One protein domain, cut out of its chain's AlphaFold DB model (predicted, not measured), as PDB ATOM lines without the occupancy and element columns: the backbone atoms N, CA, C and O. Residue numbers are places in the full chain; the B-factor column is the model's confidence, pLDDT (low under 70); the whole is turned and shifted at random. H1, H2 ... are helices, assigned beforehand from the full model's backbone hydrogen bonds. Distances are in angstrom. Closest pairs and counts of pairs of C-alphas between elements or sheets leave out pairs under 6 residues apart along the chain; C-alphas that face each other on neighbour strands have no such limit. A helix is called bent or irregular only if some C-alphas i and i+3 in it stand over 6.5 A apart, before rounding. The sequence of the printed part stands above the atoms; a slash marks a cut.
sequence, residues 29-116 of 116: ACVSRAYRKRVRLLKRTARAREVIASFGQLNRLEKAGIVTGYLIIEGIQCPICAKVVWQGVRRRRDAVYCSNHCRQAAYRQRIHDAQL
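What this domain is: This is residues 29 to 116 of the 116 residues of an uncharacterized protein of Mycolicibacterium vanbaalenii (UniProt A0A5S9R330). A long helix, H1, forms one straight arm that leads into a short helix, H2, turned at a corner from it; from H2 a winding link of 31 residues, 69 to 99, folds back through the space between H1 and a third helix, H3, which is set apart from the other two. The two ends stick out: residues 29 to 40, within H1, at one end of the long axis, and residues 107 to 116, the last part of H3 and the three residues after it, at the other. The printed part has 88 residues with three named helices, in the order H1, H2, H3 along the chain, and no named strand; the class is all helix. The whole is loose, with a radius of gyration of the C-alphas of 16.7 A, and its C-alphas span 55 by 36 by 17 A, an outline that is only just flat.

How they stand to each other: Begin with the longest helix, H1, residues 29 to 56, and go to its last residues to meet the next helix, H2, residues 60 to 68. The two are close but not clearly touching, with 1 pair of C-alphas within 8 A: look at Phe 55 and Lys 63, the closest pair, whose C-alphas are 7.5 A apart. Their lines stand at a steep tilt of 62 degrees, and they run opposite ways. Their centres are 27.5 A from each other. Now look past the 31 residues that follow H2 to find H3, residues 100 to 113. H3 is apart from H1, and it is apart from H2 too, with no C-alpha of the one within 8 A of the other. No helix touches another here. On the backbone, check O of residue i against N of residue i+4: in H1, H2 and H3 every such pair is within hydrogen-bond range.

Where its parts are: Find C-alpha 29 at (33.976, 25.985, -29.519); from there H1 runs 28 residues to C-alpha 56 at (11.354, -5.693, -40.014), 40.3 A from first to last C-alpha. Go on to C-alpha 60 at (5.242, -12.855, -37.214), where H2 begins; it has 9 residues and ends at C-alpha 68, 12.2 A from its first. Between its two ends z goes from -37.214 to -25.153. H3 begins at C-alpha 100, at (22.202, -3.036, -12.447), and its 14 residues end at C-alpha 113, at (29.767, -21.474, -13.694), 20.0 A from first to last C-alpha. None of the three helices is bent or irregular.

The domain as a whole: The two C-alphas farthest apart are those of Val 31 and Leu 116, at 55.7 A. Residues 29 to 40, which belong to H1, stand free, and so do residues 107 to 116, of which 107 to 113 belong to H3. Without these stretches the body has 66 residues, spans 32 by 31 by 12 A and has a radius of gyration of 12.2 A. The link from H1 to H2 is tight, with 3 residues, and the link from H2 to H3 is long, with 31. Look along residues 69 to 99 and you will find their C-alphas 3 to 16 A from the mean of the C-alphas, which is at (20.339, -3.346, -26.629). The printed part has no cut, and residue 116 is the chain's last. The mean pLDDT of the printed part is 76.9; in the B-factor column the model's confidence is under 70 at 25 residues, namely 47 to 48, 66 to 76, 85 to 95 and 116. The mean pLDDT is 80 for H1, 73 for H2 and 88 for H3.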
ATOM      1  N   ALA A  29      34.504  26.868 -30.560       91.56
ATOM      2  CA  ALA A  29      33.976  25.985 -29.519       91.56
ATOM      3  C   ALA A  29      32.508  25.575 -29.768       91.56
ATOM      4  O   ALA A  29      32.153  24.404 -29.597       91.56
ATOM      5  N   CYS A  30      31.665  26.516 -30.210       92.06
ATOM      6  CA  CYS A  30      30.264  26.252 -30.546       92.06
ATOM      7  C   CYS A  30      30.134  25.460 -31.854       92.06
ATOM      8  O   CYS A  30      29.300  24.560 -31.930       92.06
ATOM      9  N   VAL A  31      31.005  25.713 -32.838       92.31
ATOM     10  CA  VAL A  31      31.083  24.917 -34.078       92.31
ATOM     11  C   VAL A  31      31.401  23.456 -33.753       92.31
ATOM     12  O   VAL A  31      30.645  22.554 -34.116       92.31
ATOM     13  N   SER A  32      32.469  23.198 -32.992       92.31
ATOM     14  CA  SER A  32      32.869  21.839 -32.617       92.31
ATOM     15  C   SER A  32      31.826  21.149 -31.733       92.31
ATOM     16  O   SER A  32      31.680  19.924 -31.780       92.31
ATOM     17  N   ARG A  33      31.095  21.893 -30.894       91.19
ATOM     18  CA  ARG A  33      30.009  21.337 -30.072       91.19
ATOM     19  C   ARG A  33      28.803  20.953 -30.923       91.19
ATOM     20  O   ARG A  33      28.324  19.824 -30.796       91.19
ATOM     21  N   ALA A  34      28.364  21.837 -31.816       91.19
ATOM     22  CA  ALA A  34      27.277  21.574 -32.752       91.19
ATOM     23  C   ALA A  34      27.607  20.395 -33.680       91.19
ATOM     24  O   ALA A  34      26.785  19.491 -33.842       91.19
ATOM     25  N   TYR A  35      28.838  20.328 -34.196       90.31
ATOM     26  CA  TYR A  35      29.320  19.189 -34.977       90.31
ATOM     27  C   TYR A  35      29.242  17.879 -34.181       90.31
ATOM     28  O   TYR A  35      28.641  16.906 -34.637       90.31
ATOM     29  N   ARG A  36      29.752  17.857 -32.940       90.00
ATOM     30  CA  ARG A  36      29.675  16.670 -32.070       90.00
ATOM     31  C   ARG A  36      28.232  16.256 -31.772       90.00
ATOM     32  O   ARG A  36      27.938  15.060 -31.783       90.00
ATOM     33  N   LYS A  37      27.321  17.208 -31.534       87.75
ATOM     34  CA  LYS A  37      25.880  16.935 -31.372       87.75
ATOM     35  C   LYS A  37      25.296  16.293 -32.638       87.75
ATOM     36  O   LYS A  37      24.642  15.257 -32.531       87.75
ATOM     37  N   ARG A  38      25.600  16.839 -33.822       86.69
ATOM     38  CA  ARG A  38      25.150  16.308 -35.120       86.69
ATOM     39  C   ARG A  38      25.662  14.891 -35.371       86.69
ATOM     40  O   ARG A  38      24.869  14.013 -35.690       86.69
ATOM     41  N   VAL A  39      26.955  14.639 -35.164       86.50
ATOM     42  CA  VAL A  39      27.545  13.299 -35.328       86.50
ATOM     43  C   VAL A  39      26.906  12.291 -34.370       86.50
ATOM     44  O   VAL A  39      26.588  11.174 -34.776       86.50
ATOM     45  N   ARG A  40      26.665  12.666 -33.105       82.81
ATOM     46  CA  ARG A  40      25.970  11.794 -32.140       82.81
ATOM     47  C   ARG A  40      24.542  11.482 -32.578       82.81
ATOM     48  O   ARG A  40      24.120  10.336 -32.448       82.81
ATOM     49  N   LEU A  41      23.816  12.474 -33.094       80.31
ATOM     50  CA  LEU A  41      22.458  12.283 -33.599       80.31
ATOM     51  C   LEU A  41      22.445  11.336 -34.803       80.31
ATOM     52  O   LEU A  41      21.696  10.367 -34.783       80.31
ATOM     53  N   LEU A  42      23.320  11.557 -35.790       77.75
ATOM     54  CA  LEU A  42      23.443  10.696 -36.972       77.75
ATOM     55  C   LEU A  42      23.782   9.247 -36.603       77.75
ATOM     56  O   LEU A  42      23.184   8.317 -37.132       77.75
ATOM     57  N   LYS A  43      24.694   9.038 -35.646       75.88
ATOM     58  CA  LYS A  43      25.014   7.689 -35.150       75.88
ATOM     59  C   LYS A  43      23.812   7.023 -34.469       75.88
ATOM     60  O   LYS A  43      23.583   5.836 -34.673       75.88
ATOM     61  N   ARG A  44      23.026   7.775 -33.686       71.31
ATOM     62  CA  ARG A  44      21.797   7.262 -33.053       71.31
ATOM     63  C   ARG A  44      20.728   6.902 -34.083       71.31
ATOM     64  O   ARG A  44      20.097   5.860 -33.944       71.31
ATOM     65  N   THR A  45      20.523   7.733 -35.104       74.50
ATOM     66  CA  THR A  45      19.510   7.480 -36.137       74.50
ATOM     67  C   THR A  45      19.903   6.330 -37.059       74.50
ATOM     68  O   THR A  45      19.043   5.521 -37.390       74.50
ATOM     69  N   ALA A  46      21.185   6.203 -37.417       73.50
ATOM     70  CA  ALA A  46      21.698   5.043 -38.145       73.50
ATOM     71  C   ALA A  46      21.445   3.744 -37.364       73.50
ATOM     72  O   ALA A  46      20.865   2.807 -37.904       73.50
ATOM     73  N   ARG A  47      21.752   3.727 -36.059       69.81
ATOM     74  CA  ARG A  47      21.507   2.545 -35.226       69.81
ATOM     75  C   ARG A  47      20.022   2.228 -35.066       69.81
ATOM     76  O   ARG A  47      19.642   1.066 -35.107       69.81
ATOM     77  N   ALA A  48      19.178   3.245 -34.897       69.81
ATOM     78  CA  ALA A  48      17.732   3.045 -34.853       69.81
ATOM     79  C   ALA A  48      17.216   2.422 -36.160       69.81
ATOM     80  O   ALA A  48      16.403   1.507 -36.107       69.81
ATOM     81  N   ARG A  49      17.724   2.865 -37.318       73.38
ATOM     82  CA  ARG A  49      17.388   2.270 -38.618       73.38
ATOM     83  C   ARG A  49      17.836   0.819 -38.733       73.38
ATOM     84  O   ARG A  49      17.026   0.009 -39.154       73.38
ATOM     85  N   GLU A  50      19.067   0.492 -38.338       74.12
ATOM     86  CA  GLU A  50      19.554  -0.897 -38.317       74.12
ATOM     87  C   GLU A  50      18.634  -1.786 -37.480       74.12
ATOM     88  O   GLU A  50      18.157  -2.809 -37.948       74.12
ATOM     89  N   VAL A  51      18.315  -1.347 -36.264       70.31
ATOM     90  CA  VAL A  51      17.458  -2.089 -35.338       70.31
ATOM     91  C   VAL A  51      16.041  -2.275 -35.891       70.31
ATOM     92  O   VAL A  51      15.483  -3.365 -35.796       70.31
ATOM     93  N   ILE A  52      15.457  -1.232 -36.493       72.50
ATOM     94  CA  ILE A  52      14.138  -1.310 -37.136       72.50
ATOM     95  C   ILE A  52      14.182  -2.240 -38.353       72.50
ATOM     96  O   ILE A  52      13.260  -3.028 -38.533       72.50
ATOM     97  N   ALA A  53      15.237  -2.179 -39.170       76.00
ATOM     98  CA  ALA A  53      15.401  -3.032 -40.343       76.00
ATOM     99  C   ALA A  53      15.538  -4.509 -39.949       76.00
ATOM    100  O   ALA A  53      14.803  -5.343 -40.474       76.00
ATOM    101  N   SER A  54      16.391  -4.820 -38.967       71.31
ATOM    102  CA  SER A  54      16.527  -6.173 -38.415       71.31
ATOM    103  C   SER A  54      15.206  -6.678 -37.841       71.31
ATOM    104  O   SER A  54      14.826  -7.814 -38.092       71.31
ATOM    105  N   PHE A  55      14.454  -5.829 -37.128       72.69
ATOM    106  CA  PHE A  55      13.134  -6.215 -36.629       72.69
ATOM    107  C   PHE A  55      12.113  -6.398 -37.763       72.69
ATOM    108  O   PHE A  55      11.239  -7.255 -37.682       72.69
ATOM    109  N   GLY A  56      12.212  -5.609 -38.834       75.25
ATOM    110  CA  GLY A  56      11.354  -5.693 -40.014       75.25
ATOM    111  C   GLY A  56      11.453  -7.040 -40.728       75.25
ATOM    112  O   GLY A  56      10.412  -7.578 -41.101       75.25
ATOM    113  N   GLN A  57      12.666  -7.595 -40.825       78.94
ATOM    114  CA  GLN A  57      12.971  -8.871 -41.489       78.94
ATOM    115  C   GLN A  57      12.417 -10.112 -40.776       78.94
ATOM    116  O   GLN A  57      12.366 -11.177 -41.378       78.94
ATOM    117  N   LEU A  58      11.992  -9.984 -39.518       77.06
ATOM    118  CA  LEU A  58      11.497 -11.111 -38.734       77.06
ATOM    119  C   LEU A  58      10.058 -11.481 -39.100       77.06
ATOM    120  O   LEU A  58       9.187 -10.618 -39.291       77.06
ATOM    121  N   ASN A  59       9.784 -12.779 -39.089       83.56
ATOM    122  CA  ASN A  59       8.459 -13.338 -39.290       83.56
ATOM    123  C   ASN A  59       7.551 -13.049 -38.082       83.56
ATOM    124  O   ASN A  59       8.000 -12.717 -36.981       83.56
ATOM    125  N   ARG A  60       6.230 -13.175 -38.264       79.81
ATOM    126  CA  ARG A  60       5.242 -12.855 -37.214       79.81
ATOM    127  C   ARG A  60       5.456 -13.671 -35.929       79.81
ATOM    128  O   ARG A  60       5.298 -13.122 -34.841       79.81
ATOM    129  N   LEU A  61       5.850 -14.939 -36.060       77.38
ATOM    130  CA  LEU A  61       6.160 -15.829 -34.935       77.38
ATOM    131  C   LEU A  61       7.423 -15.394 -34.186       77.38
ATOM    132  O   LEU A  61       7.416 -15.335 -32.962       77.38
ATOM    133  N   GLU A  62       8.475 -15.013 -34.906       75.56
ATOM    134  CA  GLU A  62       9.725 -14.543 -34.303       75.56
ATOM    135  C   GLU A  62       9.509 -13.229 -33.547       75.56
ATOM    136  O   GLU A  62       9.936 -13.080 -32.404       75.56
ATOM    137  N   LYS A  63       8.743 -12.302 -34.138       74.25
ATOM    138  CA  LYS A  63       8.309 -11.066 -33.470       74.25
ATOM    139  C   LYS A  63       7.523 -11.361 -32.193       74.25
ATOM    140  O   LYS A  63       7.785 -10.735 -31.166       74.25
ATOM    141  N   ALA A  64       6.591 -12.313 -32.241       72.69
ATOM    142  CA  ALA A  64       5.834 -12.733 -31.067       72.69
ATOM    143  C   ALA A  64       6.752 -13.337 -29.994       72.69
ATOM    144  O   ALA A  64       6.637 -12.959 -28.831       72.69
ATOM    145  N   GLY A  65       7.710 -14.186 -30.376       71.06
ATOM    146  CA  GLY A  65       8.702 -14.769 -29.470       71.06
ATOM    147  C   GLY A  65       9.589 -13.723 -28.791       71.06
ATOM    148  O   GLY A  65       9.877 -13.833 -27.606       71.06
ATOM    149  N   ILE A  66       9.956 -12.648 -29.488       69.56
ATOM    150  CA  ILE A  66      10.726 -11.538 -28.903       69.56
ATOM    151  C   ILE A  66       9.864 -10.747 -27.920       69.56
ATOM    152  O   ILE A  66      10.299 -10.443 -26.816       69.56
ATOM    153  N   VAL A  67       8.627 -10.411 -28.286       67.94
ATOM    154  CA  VAL A  67       7.738  -9.638 -27.402       67.94
ATOM    155  C   VAL A  67       7.384 -10.424 -26.137       67.94
ATOM    156  O   VAL A  67       7.311  -9.843 -25.057       67.94
ATOM    157  N   THR A  68       7.198 -11.736 -26.267       65.00
ATOM    158  CA  THR A  68       6.892 -12.647 -25.153       65.00
ATOM    159  C   THR A  68       8.128 -13.072 -24.352       65.00
ATOM    160  O   THR A  68       7.977 -13.564 -23.239       65.00
ATOM    161  N   GLY A  69       9.341 -12.848 -24.872       62.72
ATOM    162  CA  GLY A  69      10.605 -13.201 -24.221       62.72
ATOM    163  C   GLY A  69      11.087 -14.638 -24.460       62.72
ATOM    164  O   GLY A  69      12.084 -15.036 -23.869       62.72
ATOM    165  N   TYR A  70      10.420 -15.399 -25.334       60.56
ATOM    166  CA  TYR A  70      10.830 -16.746 -25.758       60.56
ATOM    167  C   TYR A  70      12.019 -16.750 -26.732       60.56
ATOM    168  O   TYR A  70      12.735 -17.744 -26.814       60.56
ATOM    169  N   LEU A  71      12.238 -15.660 -27.473       60.91
ATOM    170  CA  LEU A  71      13.373 -15.498 -28.387       60.91
ATOM    171  C   LEU A  71      14.235 -14.316 -27.947       60.91
ATOM    172  O   LEU A  71      13.786 -13.168 -27.990       60.91
ATOM    173  N   ILE A  72      15.482 -14.609 -27.567       64.12
ATOM    174  CA  ILE A  72      16.472 -13.606 -27.172       64.12
ATOM    175  C   ILE A  72      17.328 -13.239 -28.379       64.12
ATOM    176  O   ILE A  72      18.132 -14.037 -28.847       64.12
ATOM    177  N   ILE A  73      17.181 -12.002 -28.858       67.00
ATOM    178  CA  ILE A  73      18.097 -11.432 -29.853       67.00
ATOM    179  C   ILE A  73      19.166 -10.608 -29.137       67.00
ATOM    180  O   ILE A  73      18.866  -9.612 -28.458       67.00
ATOM    181  N   GLU A  74      20.426 -10.996 -29.333       64.62
ATOM    182  CA  GLU A  74      21.581 -10.241 -28.857       64.62
ATOM    183  C   GLU A  74      21.552  -8.798 -29.381       64.62
ATOM    184  O   GLU A  74      21.267  -8.519 -30.545       64.62
ATOM    185  N   GLY A  75      21.815  -7.834 -28.500       63.72
ATOM    186  CA  GLY A  75      21.804  -6.416 -28.868       63.72
ATOM    187  C   GLY A  75      20.430  -5.731 -28.818       63.72
ATOM    188  O   GLY A  75      20.377  -4.500 -28.859       63.72
ATOM    189  N   ILE A  76      19.331  -6.489 -28.693       68.69
ATOM    190  CA  ILE A  76      17.955  -5.958 -28.598       68.69
ATOM    191  C   ILE A  76      17.322  -6.266 -27.243       68.69
ATOM    192  O   ILE A  76      16.481  -5.497 -26.785       68.69
ATOM    193  N   GLN A  77      17.708  -7.352 -26.574       75.50
ATOM    194  CA  GLN A  77      17.133  -7.757 -25.292       75.50
ATOM    195  C   GLN A  77      18.175  -7.929 -24.191       75.50
ATOM    196  O   GLN A  77      19.374  -8.044 -24.432       75.50
ATOM    197  N   CYS A  78      17.689  -7.917 -22.951       79.56
ATOM    198  CA  CYS A  78      18.473  -8.254 -21.779       79.56
ATOM    199  C   CYS A  78      18.624  -9.778 -21.716       79.56
ATOM    200  O   CYS A  78      17.599 -10.453 -21.641       79.56
ATOM    201  N   PRO A  79      19.846 -10.322 -21.630       77.69
ATOM    202  CA  PRO A  79      20.053 -11.771 -21.608       77.69
ATOM    203  C   PRO A  79      19.538 -12.451 -20.327       77.69
ATOM    204  O   PRO A  79      19.423 -13.663 -20.291       77.69
ATOM    205  N   ILE A  80      19.230 -11.685 -19.271       83.12
ATOM    206  CA  ILE A  80      18.782 -12.230 -17.976       83.12
ATOM    207  C   ILE A  80      17.261 -12.267 -17.834       83.12
ATOM    208  O   ILE A  80      16.723 -13.160 -17.200       83.12
ATOM    209  N   CYS A  81      16.555 -11.272 -18.370       79.88
ATOM    210  CA  CYS A  81      15.110 -11.142 -18.156       79.88
ATOM    211  C   CYS A  81      14.315 -10.956 -19.448       79.88
ATOM    212  O   CYS A  81      13.163 -10.538 -19.385       79.88
ATOM    213  N   ALA A  82      14.956 -11.149 -20.606       75.12
ATOM    214  CA  ALA A  82      14.402 -10.996 -21.955       75.12
ATOM    215  C   ALA A  82      13.750  -9.630 -22.270       75.12
ATOM    216  O   ALA A  82      13.262  -9.390 -23.372       75.12
ATOM    217  N   LYS A  83      13.777  -8.669 -21.337       76.06
ATOM    218  CA  LYS A  83      13.217  -7.333 -21.552       76.06
ATOM    219  C   LYS A  83      13.924  -6.658 -22.720       76.06
ATOM    220  O   LYS A  83      15.151  -6.620 -22.748       76.06
ATOM    221  N   VAL A  84      13.159  -6.048 -23.622       72.44
ATOM    222  CA  VAL A  84      13.705  -5.294 -24.756       72.44
ATOM    223  C   VAL A  84      14.539  -4.107 -24.258       72.44
ATOM    224  O   VAL A  84      14.049  -3.176 -23.613       72.44
ATOM    225  N   VAL A  85      15.832  -4.158 -24.556       68.88
ATOM    226  CA  VAL A  85      16.838  -3.130 -24.321       68.88
ATOM    227  C   VAL A  85      17.254  -2.593 -25.688       68.88
ATOM    228  O   VAL A  85      18.126  -3.143 -26.342       68.88
ATOM    229  N   TRP A  86      16.643  -1.498 -26.138       67.50
ATOM    230  CA  TRP A  86      17.007  -0.845 -27.401       67.50
ATOM    231  C   TRP A  86      18.398  -0.176 -27.312       67.50
ATOM    232  O   TRP A  86      18.517   1.039 -27.080       67.50
ATOM    233  N   GLN A  87      19.461  -0.979 -27.436       65.62
ATOM    234  CA  GLN A  87      20.857  -0.570 -27.268       65.62
ATOM    235  C   GLN A  87      21.251   0.481 -28.312       65.62
ATOM    236  O   GLN A  87      20.946   0.364 -29.498       65.62
ATOM    237  N   GLY A  88      21.912   1.555 -27.875       60.91
ATOM    238  CA  GLY A  88      22.332   2.651 -28.757       60.91
ATOM    239  C   GLY A  88      21.225   3.621 -29.208       60.91
ATOM    240  O   GLY A  88      21.561   4.690 -29.716       60.91
ATOM    241  N   VAL A  89      19.939   3.315 -28.981       62.69
ATOM    242  CA  VAL A  89      18.812   4.223 -29.288       62.69
ATOM    243  C   VAL A  89      18.450   5.073 -28.066       62.69
ATOM    244  O   VAL A  89      18.602   6.294 -28.087       62.69
ATOM    245  N   ARG A  90      18.018   4.431 -26.970       61.88
ATOM    246  CA  ARG A  90      17.712   5.098 -25.682       61.88
ATOM    247  C   ARG A  90      18.760   4.847 -24.596       61.88
ATOM    248  O   ARG A  90      18.752   5.526 -23.574       61.88
ATOM    249  N   ARG A  91      19.659   3.882 -24.802       68.12
ATOM    250  CA  ARG A  91      20.713   3.503 -23.847       68.12
ATOM    251  C   ARG A  91      22.108   3.608 -24.451       68.12
ATOM    252  O   ARG A  91      22.258   3.845 -25.649       68.12
ATOM    253  N   ARG A  92      23.129   3.451 -23.600       66.69
ATOM    254  CA  ARG A  92      24.536   3.386 -24.023       66.69
ATOM    255  C   ARG A  92      24.732   2.226 -25.008       66.69
ATOM    256  O   ARG A  92      23.934   1.292 -25.037       66.69
ATOM    257  N   ARG A  93      25.757   2.327 -25.853       63.75
ATOM    258  CA  ARG A  93      26.007   1.376 -26.950       63.75
ATOM    259  C   ARG A  93      26.436  -0.005 -26.446       63.75
ATOM    260  O   ARG A  93      26.156  -0.997 -27.091       63.75
ATOM    261  N   ASP A  94      27.081  -0.024 -25.294       68.06
ATOM    262  CA  ASP A  94      27.576  -1.171 -24.538       68.06
ATOM    263  C   ASP A  94      26.579  -1.650 -23.465       68.06
ATOM    264  O   ASP A  94      26.890  -2.513 -22.646       68.06
ATOM    265  N   ALA A  95      25.375  -1.066 -23.414       69.31
ATOM    266  CA  ALA A  95      24.388  -1.413 -22.402       69.31
ATOM    267  C   ALA A  95      23.702  -2.745 -22.735       69.31
ATOM    268  O   ALA A  95      22.606  -2.754 -23.283       69.31
ATOM    269  N   VAL A  96      24.325  -3.857 -22.344       76.50
ATOM    270  CA  VAL A  96      23.789  -5.216 -22.536       76.50
ATOM    271  C   VAL A  96      22.579  -5.501 -21.633       76.50
ATOM    272  O   VAL A  96      21.618  -6.143 -22.045       76.50
ATOM    273  N   TYR A  97      22.583  -4.986 -20.399       82.31
ATOM    274  CA  TYR A  97      21.576  -5.320 -19.386       82.31
ATOM    275  C   TYR A  97      20.509  -4.235 -19.210       82.31
ATOM    276  O   TYR A  97      20.772  -3.031 -19.315       82.31
ATOM    277  N   CYS A  98      19.289  -4.651 -18.852       81.12
ATOM    278  CA  CYS A  98      18.189  -3.722 -18.587       81.12
ATOM    279  C   CYS A  98      18.341  -2.965 -17.248       81.12
ATOM    280  O   CYS A  98      17.768  -1.886 -17.092       81.12
ATOM    281  N   SER A  99      19.137  -3.453 -16.298       82.94
ATOM    282  CA  SER A  99      19.346  -2.814 -14.993       82.94
ATOM    283  C   SER A  99      20.642  -3.291 -14.333       82.94
ATOM    284  O   SER A  99      21.211  -4.309 -14.733       82.94
ATOM    285  N   ASN A 100      21.091  -2.578 -13.290       85.00
ATOM    286  CA  ASN A 100      22.202  -3.036 -12.447       85.00
ATOM    287  C   ASN A 100      21.891  -4.376 -11.767       85.00
ATOM    288  O   ASN A 100      22.792  -5.193 -11.628       85.00
ATOM    289  N   HIS A 101      20.626  -4.638 -11.424       88.06
ATOM    290  CA  HIS A 101      20.199  -5.932 -10.893       88.06
ATOM    291  C   HIS A 101      20.513  -7.076 -11.871       88.06
ATOM    292  O   HIS A 101      21.195  -8.028 -11.509       88.06
ATOM    293  N   CYS A 102      20.104  -6.951 -13.141       87.44
ATOM    294  CA  CYS A 102      20.407  -7.967 -14.160       87.44
ATOM    295  C   CYS A 102      21.912  -8.086 -14.431       87.44
ATOM    296  O   CYS A 102      22.416  -9.179 -14.654       87.44
ATOM    297  N   ARG A 103      22.651  -6.973 -14.363       86.44
ATOM    298  CA  ARG A 103      24.114  -6.990 -14.485       86.44
ATOM    299  C   ARG A 103      24.770  -7.801 -13.366       86.44
ATOM    300  O   ARG A 103      25.671  -8.585 -13.642       86.44
ATOM    301  N   GLN A 104      24.328  -7.608 -12.123       90.00
ATOM    302  CA  GLN A 104      24.841  -8.357 -10.978       90.00
ATOM    303  C   GLN A 104      24.445  -9.833 -11.041       90.00
ATOM    304  O   GLN A 104      25.290 -10.678 -10.778       90.00
ATOM    305  N   ALA A 105      23.212 -10.153 -11.442       88.81
ATOM    306  CA  ALA A 105      22.784 -11.537 -11.644       88.81
ATOM    307  C   ALA A 105      23.681 -12.259 -12.669       88.81
ATOM    308  O   ALA A 105      24.224 -13.316 -12.371       88.81
ATOM    309  N   ALA A 106      23.948 -11.626 -13.816       88.25
ATOM    310  CA  ALA A 106      24.862 -12.163 -14.829       88.25
ATOM    311  C   ALA A 106      26.316 -12.297 -14.344       88.25
ATOM    312  O   ALA A 106      27.082 -13.098 -14.871       88.25
ATOM    313  N   TYR A 107      26.746 -11.462 -13.396       88.00
ATOM    314  CA  TYR A 107      28.069 -11.577 -12.785       88.00
ATOM    315  C   TYR A 107      28.136 -12.765 -11.820       88.00
ATOM    316  O   TYR A 107      29.075 -13.547 -11.895       88.00
ATOM    317  N   ARG A 108      27.115 -12.943 -10.971       90.56
ATOM    318  CA  ARG A 108      27.023 -14.083 -10.045       90.56
ATOM    319  C   ARG A 108      26.951 -15.414 -10.788       90.56
ATOM    320  O   ARG A 108      27.656 -16.334 -10.401       90.56
ATOM    321  N   GLN A 109      26.173 -15.483 -11.872       87.62
ATOM    322  CA  GLN A 109      26.087 -16.686 -12.703       87.62
ATOM    323  C   GLN A 109      27.459 -17.072 -13.267       87.62
ATOM    324  O   GLN A 109      27.887 -18.203 -13.113       87.62
ATOM    325  N   ARG A 110      28.207 -16.101 -13.811       87.00
ATOM    326  CA  ARG A 110      29.566 -16.342 -14.322       87.00
ATOM    327  C   ARG A 110      30.539 -16.842 -13.258       87.00
ATOM    328  O   ARG A 110      31.426 -17.614 -13.587       87.00
ATOM    329  N   ILE A 111      30.405 -16.379 -12.016       89.75
ATOM    330  CA  ILE A 111      31.221 -16.886 -10.906       89.75
ATOM    331  C   ILE A 111      30.844 -18.332 -10.591       89.75
ATOM    332  O   ILE A 111      31.737 -19.156 -10.459       89.75
ATOM    333  N   HIS A 112      29.547 -18.631 -10.492       86.62
ATOM    334  CA  HIS A 112      29.059 -19.982 -10.219       86.62
ATOM    335  C   HIS A 112      29.516 -20.978 -11.293       86.62
ATOM    336  O   HIS A 112      30.062 -22.024 -10.970       86.62
ATOM    337  N   ASP A 113      29.367 -20.621 -12.570       81.69
ATOM    338  CA  ASP A 113      29.767 -21.474 -13.694       81.69
ATOM    339  C   ASP A 113      31.292 -21.670 -13.772       81.69
ATOM    340  O   ASP A 113      31.746 -22.666 -14.312       81.69
ATOM    341  N   ALA A 114      32.088 -20.734 -13.237       80.81
ATOM    342  CA  ALA A 114      33.548 -20.850 -13.162       80.81
ATOM    343  C   ALA A 114      34.043 -21.669 -11.954       80.81
ATOM    344  O   ALA A 114      35.241 -21.925 -11.841       80.81
ATOM    345  N   GLN A 115      33.148 -22.006 -11.021       75.50
ATOM    346  CA  GLN A 115      33.435 -22.819  -9.834       75.50
ATOM    347  C   GLN A 115      33.038 -24.294 -10.009       75.50
ATOM    348  O   GLN A 115      33.368 -25.102  -9.141       75.50
ATOM    349  N   LEU A 116      32.333 -24.620 -11.097       59.91
ATOM    350  CA  LEU A 116      31.996 -25.974 -11.547       59.91
ATOM    351  C   LEU A 116      33.046 -26.486 -12.539       59.91
ATOM    352  O   LEU A 116      33.290 -27.712 -12.522       59.91
TER     353      LEU A 116